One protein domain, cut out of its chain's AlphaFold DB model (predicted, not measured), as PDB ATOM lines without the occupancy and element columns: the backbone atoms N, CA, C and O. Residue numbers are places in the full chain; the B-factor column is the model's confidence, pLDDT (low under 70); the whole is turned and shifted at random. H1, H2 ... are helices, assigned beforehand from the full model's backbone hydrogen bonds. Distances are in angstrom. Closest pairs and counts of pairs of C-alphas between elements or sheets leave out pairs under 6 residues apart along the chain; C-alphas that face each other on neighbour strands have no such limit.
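What this domain is: This is residues 218 to 270 of the 270 residues of the protein "PHM7_cyt domain-containing protein" of Phytophthora ramorum (UniProt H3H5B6). One long helix, H1, sticks out like a handle from a small, loose head of three short helices, H2, H3 and H4, gathered at its far end. In the head the chain makes an open turn through H2 and H3 and folds back along H4, which brings the last residues near the end of H1. The printed part has 53 residues with four named helices, in the order H1, H2, H3, H4, and no named strand; the class is all helix. The whole is extended, with a radius of gyration of the C-alphas of 16.4 A, and spans 53 by 20 by 12 A, H1 making most of the length.

How they stand to each other: H1, residues 218 to 241, touches no helix, and its residues 218 to 240 stand free. It has a kink of 27 degrees near residue 234. H2, residues 244 to 250, is close to H1 but not clearly touching, about perpendicular at 89 degrees; their closest C-alphas, of Ser 240 and Leu 247, are 7.7 A apart. H3, residues 252 to 260, only just touches H2, with 3 pairs of C-alphas within 8 A, and only at the corner by their link. Their closest C-alphas, of Glu 248 and Val 255, are 5.3 A apart, and the two run opposite ways at a steep tilt of 47 degrees. H1 and H3 are apart. H4, residues 263 to 268, is close to H3 but not clearly touching; the closest C-alphas, of Ile 258 and Val 264, are 6.2 A apart, at a steep tilt of 49 degrees, opposite ways. H4 is also close to H1 but not clearly touching, at a shallow tilt of 22 degrees, opposite ways; the closest C-alphas, of Phe 241 and Leu 268, are 6.5 A apart. In H3 and H4 every O i to N i+4 pair is within hydrogen-bond range; in H1 18 of 20 are, and in H2 1 of 3, beside 2 of 4 O i to N i+3 pairs.

Where its parts are: H1 begins at C-alpha 218, (56.449, 32.896, 114.414), and ends at C-alpha 241, (29.052, 23.683, 94.131), 35.3 A on. H2 measures 10.4 A from first to last C-alpha, H3 13.1 A and H4 8.9 A. H4 ends at C-alpha 268, (25.699, 24.992, 88.708).

The domain as a whole: The C-alphas farthest apart, of Leu 218 and Asp 260, are 53.3 A apart. The printed part has no cut, and its three links are tight. The mean pLDDT of the printed part is 77.5; 24 residues are under 70, namely 243 to 252, 254 to 259, 262 and 264 to 270.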
ATOM      1  N   LEU A 218      57.374  33.914 113.901       93.81
ATOM      2  CA  LEU A 218      56.449  32.896 114.414       93.81
ATOM      3  C   LEU A 218      54.994  33.382 114.403       93.81
ATOM      4  O   LEU A 218      54.106  32.651 113.962       93.81
ATOM      5  N   ILE A 219      54.748  34.625 114.824       95.75
ATOM      6  CA  ILE A 219      53.414  35.239 114.771       95.75
ATOM      7  C   ILE A 219      52.928  35.335 113.320       95.75
ATOM      8  O   ILE A 219      51.797  34.956 113.023       95.75
ATOM      9  N   SER A 220      53.780  35.808 112.407       95.56
ATOM     10  CA  SER A 220      53.452  35.936 110.984       95.56
ATOM     11  C   SER A 220      53.154  34.580 110.338       95.56
ATOM     12  O   SER A 220      52.186  34.462 109.582       95.56
ATOM     13  N   MET A 221      53.919  33.543 110.682       95.69
ATOM     14  CA  MET A 221      53.699  32.171 110.221       95.69
ATOM     15  C   MET A 221      52.359  31.619 110.724       95.69
ATOM     16  O   MET A 221      51.579  31.066 109.944       95.69
ATOM     17  N   GLY A 222      52.057  31.812 112.012       96.81
ATOM     18  CA  GLY A 222      50.791  31.389 112.613       96.81
ATOM     19  C   GLY A 222      49.589  32.097 111.992       96.81
ATOM     20  O   GLY A 222      48.614  31.448 111.614       96.81
ATOM     21  N   LEU A 223      49.686  33.416 111.802       96.94
ATOM     22  CA  LEU A 223      48.642  34.211 111.157       96.94
ATOM     23  C   LEU A 223      48.418  33.780 109.702       96.94
ATOM     24  O   LEU A 223      47.276  33.598 109.291       96.94
ATOM     25  N   SER A 224      49.491  33.569 108.938       96.62
ATOM     26  CA  SER A 224      49.397  33.116 107.545       96.62
ATOM     27  C   SER A 224      48.730  31.743 107.453       96.62
ATOM     28  O   SER A 224      47.832  31.543 106.638       96.62
ATOM     29  N   THR A 225      49.098  30.823 108.347       96.19
ATOM     30  CA  THR A 225      48.470  29.497 108.442       96.19
ATOM     31  C   THR A 225      46.979  29.612 108.771       96.19
ATOM     32  O   THR A 225      46.157  28.963 108.126       96.19
ATOM     33  N   ALA A 226      46.603  30.478 109.716       96.06
ATOM     34  CA  ALA A 226      45.205  30.709 110.072       96.06
ATOM     35  C   ALA A 226      44.396  31.300 108.908       96.06
ATOM     36  O   ALA A 226      43.275  30.861 108.665       96.06
ATOM     37  N   ILE A 227      44.964  32.249 108.157       96.19
ATOM     38  CA  ILE A 227      44.318  32.829 106.971       96.19
ATOM     39  C   ILE A 227      44.090  31.754 105.905       96.19
ATOM     40  O   ILE A 227      42.999  31.692 105.343       96.19
ATOM     41  N   ILE A 228      45.071  30.879 105.660       94.25
ATOM     42  CA  ILE A 228      44.925  29.763 104.713       94.25
ATOM     43  C   ILE A 228      43.791  28.831 105.157       94.25
ATOM     44  O   ILE A 228      42.930  28.505 104.346       94.25
ATOM     45  N   LEU A 229      43.743  28.451 106.439       93.06
ATOM     46  CA  LEU A 229      42.679  27.600 106.991       93.06
ATOM     47  C   LEU A 229      41.302  28.272 106.992       93.06
ATOM     48  O   LEU A 229      40.290  27.600 106.844       93.06
ATOM     49  N   LEU A 230      41.236  29.590 107.154       94.25
ATOM     50  CA  LEU A 230      39.974  30.316 107.063       94.25
ATOM     51  C   LEU A 230      39.507  30.412 105.604       94.25
ATOM     52  O   LEU A 230      38.318  30.290 105.322       94.25
ATOM     53  N   TRP A 231      40.447  30.585 104.672       92.44
ATOM     54  CA  TRP A 231      40.180  30.660 103.234       92.44
ATOM     55  C   TRP A 231      39.856  29.297 102.599       92.44
ATOM     56  O   TRP A 231      39.233  29.235 101.533       92.44
ATOM     57  N   THR A 232      40.196  28.187 103.259       93.69
ATOM     58  CA  THR A 232      39.761  26.857 102.807       93.69
ATOM     59  C   THR A 232      38.245  26.672 102.916       93.69
ATOM     60  O   THR A 232      37.679  25.913 102.135       93.69
ATOM     61  N   VAL A 233      37.554  27.395 103.810       88.31
ATOM     62  CA  VAL A 233      36.091  27.289 103.963       88.31
ATOM     63  C   VAL A 233      35.343  27.868 102.747       88.31
ATOM     64  O   VAL A 233      34.576  27.123 102.136       88.31
ATOM     65  N   PRO A 234      35.575  29.125 102.309       89.50
ATOM     66  CA  PRO A 234      34.960  29.650 101.087       89.50
ATOM     67  C   PRO A 234      35.311  28.841  99.837       89.50
ATOM     68  O   PRO A 234      34.440  28.553  99.021       89.50
ATOM     69  N   THR A 235      36.577  28.438  99.688       89.56
ATOM     70  CA  THR A 235      37.005  27.641  98.526       89.56
ATOM     71  C   THR A 235      36.393  26.244  98.541       89.56
ATOM     72  O   THR A 235      35.988  25.753  97.492       89.56
ATOM     73  N   GLY A 236      36.230  25.638  99.719       86.81
ATOM     74  CA  GLY A 236      35.507  24.382  99.893       86.81
ATOM     75  C   GLY A 236      34.046  24.477  99.451       86.81
ATOM     76  O   GLY A 236      33.568  23.578  98.764       86.81
ATOM     77  N   ILE A 237      33.356  25.580  99.767       83.00
ATOM     78  CA  ILE A 237      31.978  25.832  99.307       83.00
ATOM     79  C   ILE A 237      31.925  25.933  97.776       83.00
ATOM     80  O   ILE A 237      31.096  25.274  97.153       83.00
ATOM     81  N   VAL A 238      32.834  26.697  97.159       86.56
ATOM     82  CA  VAL A 238      32.899  26.843  95.691       86.56
ATOM     83  C   VAL A 238      33.175  25.501  95.007       86.56
ATOM     84  O   VAL A 238      32.486  25.133  94.059       86.56
ATOM     85  N   VAL A 239      34.135  24.725  95.517       84.31
ATOM     86  CA  VAL A 239      34.450  23.386  94.989       84.31
ATOM     87  C   VAL A 239      33.285  22.417  95.186       84.31
ATOM     88  O   VAL A 239      33.054  21.559  94.335       84.31
ATOM     89  N   SER A 240      32.547  22.535  96.294       78.19
ATOM     90  CA  SER A 240      31.352  21.727  96.517       78.19
ATOM     91  C   SER A 240      30.267  22.042  95.491       78.19
ATOM     92  O   SER A 240      29.671  21.102  94.977       78.19
ATOM     93  N   PHE A 241      30.025  23.317  95.166       70.69
ATOM     94  CA  PHE A 241      29.052  23.683  94.131       70.69
ATOM     95  C   PHE A 241      29.453  23.175  92.743       70.69
ATOM     96  O   PHE A 241      28.592  22.686  92.022       70.69
ATOM     97  N   ALA A 242      30.751  23.154  92.423       72.81
ATOM     98  CA  ALA A 242      31.257  22.615  91.158       72.81
ATOM     99  C   ALA A 242      31.094  21.082  91.005       72.81
ATOM    100  O   ALA A 242      31.309  20.538  89.925       72.81
ATOM    101  N   LYS A 243      30.740  20.349  92.073       65.62
ATOM    102  CA  LYS A 243      30.473  18.898  92.037       65.62
ATOM    103  C   LYS A 243      28.980  18.608  92.205       65.62
ATOM    104  O   LYS A 243      28.570  17.958  93.170       65.62
ATOM    105  N   VAL A 244      28.176  19.053  91.239       64.12
ATOM    106  CA  VAL A 244      26.708  18.875  91.187       64.12
ATOM    107  C   VAL A 244      26.273  17.430  91.472       64.12
ATOM    108  O   VAL A 244      25.375  17.199  92.281       64.12
ATOM    109  N   SER A 245      26.991  16.443  90.928       59.31
ATOM    110  CA  SER A 245      26.654  15.018  91.058       59.31
ATOM    111  C   SER A 245      26.793  14.460  92.485       59.31
ATOM    112  O   SER A 245      26.151  13.472  92.829       59.31
ATOM    113  N   SER A 246      27.625  15.069  93.343       59.00
ATOM    114  CA  SER A 246      27.736  14.685  94.764       59.00
ATOM    115  C   SER A 246      26.686  15.373  95.642       59.00
ATOM    116  O   SER A 246      26.354  14.868  96.715       59.00
ATOM    117  N   LEU A 247      26.151  16.511  95.193       61.66
ATOM    118  CA  LEU A 247      25.113  17.261  95.896       61.66
ATOM    119  C   LEU A 247      23.728  16.614  95.739       61.66
ATOM    120  O   LEU A 247      22.983  16.539  96.719       61.66
ATOM    121  N   GLU A 248      23.421  16.077  94.553       62.00
ATOM    122  CA  GLU A 248      22.187  15.313  94.304       62.00
ATOM    123  C   GLU A 248      22.065  14.076  95.205       62.00
ATOM    124  O   GLU A 248      20.976  13.732  95.659       62.00
ATOM    125  N   GLN A 249      23.183  13.418  95.518       63.22
ATOM    126  CA  GLN A 249      23.164  12.201  96.326       63.22
ATOM    127  C   GLN A 249      22.955  12.477  97.825       63.22
ATOM    128  O   GLN A 249      22.353  11.657  98.519       63.22
ATOM    129  N   ASN A 250      23.433  13.620  98.333       65.81
ATOM    130  CA  ASN A 250      23.357  13.944  99.759       65.81
ATOM    131  C   ASN A 250      22.068  14.682 100.146       65.81
ATOM    132  O   ASN A 250      21.572  14.472 101.255       65.81
ATOM    133  N   TRP A 251      21.514  15.543  99.283       67.50
ATOM    134  CA  TRP A 251      20.373  16.404  99.619       67.50
ATOM    135  C   TRP A 251      19.168  16.147  98.701       67.50
ATOM    136  O   TRP A 251      19.035  16.734  97.631       67.50
ATOM    137  N   ALA A 252      18.225  15.325  99.175       65.19
ATOM    138  CA  ALA A 252      17.024  14.928  98.425       65.19
ATOM    139  C   ALA A 252      16.123  16.103  97.977       65.19
ATOM    140  O   ALA A 252      15.391  15.983  96.999       65.19
ATOM    141  N   TRP A 253      16.183  17.251  98.662       73.12
ATOM    142  CA  TRP A 253      15.434  18.455  98.282       73.12
ATOM    143  C   TRP A 253      16.016  19.157  97.045       73.12
ATOM    144  O   TRP A 253      15.277  19.793  96.296       73.12
ATOM    145  N   LEU A 254      17.323  19.011  96.807       65.62
ATOM    146  CA  LEU A 254      18.020  19.618  95.676       65.62
ATOM    147  C   LEU A 254      17.694  18.875  94.371       65.62
ATOM    148  O   LEU A 254      17.447  19.504  93.349       65.62
ATOM    149  N   VAL A 255      17.574  17.544  94.445       67.31
ATOM    150  CA  VAL A 255      17.114  16.683  93.339       67.31
ATOM    151  C   VAL A 255      15.703  17.061  92.887       67.31
ATOM    152  O   VAL A 255      15.413  17.099  91.693       67.31
ATOM    153  N   GLN A 256      14.815  17.368  93.837       69.62
ATOM    154  CA  GLN A 256      13.450  17.786  93.520       69.62
ATOM    155  C   GLN A 256      13.428  19.158  92.822       69.62
ATOM    156  O   GLN A 256      12.706  19.330  91.846       69.62
ATOM    157  N   ALA A 257      14.270  20.101  93.260       68.19
ATOM    158  CA  ALA A 257      14.377  21.434  92.662       68.19
ATOM    159  C   ALA A 257      15.027  21.433  91.262       68.19
ATOM    160  O   ALA A 257      14.613  22.205  90.398       68.19
ATOM    161  N   ILE A 258      16.003  20.549  91.014       67.94
ATOM    162  CA  ILE A 258      16.616  20.348  89.686       67.94
ATOM    163  C   ILE A 258      15.594  19.756  88.701       67.94
ATOM    164  O   ILE A 258      15.524  20.186  87.550       67.94
ATOM    165  N   ARG A 259      14.731  18.838  89.163       67.38
ATOM    166  CA  ARG A 259      13.627  18.284  88.359       67.38
ATOM    167  C   ARG A 259      12.604  19.326  87.919       67.38
ATOM    168  O   ARG A 259      12.108  19.241  86.798       67.38
ATOM    169  N   ASP A 260      12.287  20.278  88.791       77.94
ATOM    170  CA  ASP A 260      11.294  21.315  88.504       77.94
ATOM    171  C   ASP A 260      11.862  22.419  87.584       77.94
ATOM    172  O   ASP A 260      11.112  23.055  86.833       77.94
ATOM    173  N   HIS A 261      13.187  22.626  87.577       72.00
ATOM    174  CA  HIS A 261      13.858  23.693  86.829       72.00
ATOM    175  C   HIS A 261      15.222  23.264  86.228       72.00
ATOM    176  O   HIS A 261      16.266  23.508  86.834       72.00
ATOM    177  N   PRO A 262      15.259  22.739  84.982       69.50
ATOM    178  CA  PRO A 262      16.488  22.217  84.357       69.50
ATOM    179  C   PRO A 262      17.551  23.286  84.030       69.50
ATOM    180  O   PRO A 262      18.701  22.963  83.761       69.50
ATOM    181  N   TRP A 263      17.206  24.577  84.076       72.25
ATOM    182  CA  TRP A 263      18.180  25.666  83.906       72.25
ATOM    183  C   TRP A 263      19.148  25.786  85.095       72.25
ATOM    184  O   TRP A 263      20.250  26.310  84.939       72.25
ATOM    185  N   VAL A 264      18.762  25.280  86.270       68.50
ATOM    186  CA  VAL A 264      19.571  25.324  87.496       68.50
ATOM    187  C   VAL A 264      20.802  24.420  87.380       68.50
ATOM    188  O   VAL A 264      21.872  24.794  87.849       68.50
ATOM    189  N   GLU A 265      20.678  23.288  86.682       63.38
ATOM    190  CA  GLU A 265      21.785  22.369  86.386       63.38
ATOM    191  C   GLU A 265      22.875  23.069  85.557       63.38
ATOM    192  O   GLU A 265      24.039  23.086  85.948       63.38
ATOM    193  N   SER A 266      22.481  23.787  84.497       66.31
ATOM    194  CA  SER A 266      23.418  24.510  83.621       66.31
ATOM    195  C   SER A 266      24.140  25.699  84.275       66.31
ATOM    196  O   SER A 266      25.205  26.097  83.813       66.31
ATOM    197  N   VAL A 267      23.570  26.275  85.341       68.62
ATOM    198  CA  VAL A 267      24.169  27.386  86.109       68.62
ATOM    199  C   VAL A 267      25.090  26.870  87.219       68.62
ATOM    200  O   VAL A 267      26.008  27.575  87.622       68.62
ATOM    201  N   LEU A 268      24.852  25.652  87.712       62.56
ATOM    202  CA  LEU A 268      25.699  24.992  88.708       62.56
ATOM    203  C   LEU A 268      26.887  24.235  88.082       62.56
ATOM    204  O   LEU A 268      27.881  24.020  88.772       62.56
ATOM    205  N   GLU A 269      26.797  23.829  86.808       62.06
ATOM    206  CA  GLU A 269      27.901  23.210  86.047       62.06
ATOM    207  C   GLU A 269      28.938  24.208  85.482       62.06
ATOM    208  O   GLU A 269      29.981  23.771  84.988       62.06
ATOM    209  N   GLN A 270      28.678  25.522  85.538       52.19
ATOM    210  CA  GLN A 270      29.628  26.581  85.144       52.19
ATOM    211  C   GLN A 270      30.601  26.955  86.266       52.19
ATOM    212  O   GLN A 270      31.785  27.199  85.930       52.19
TER     213      GLN A 270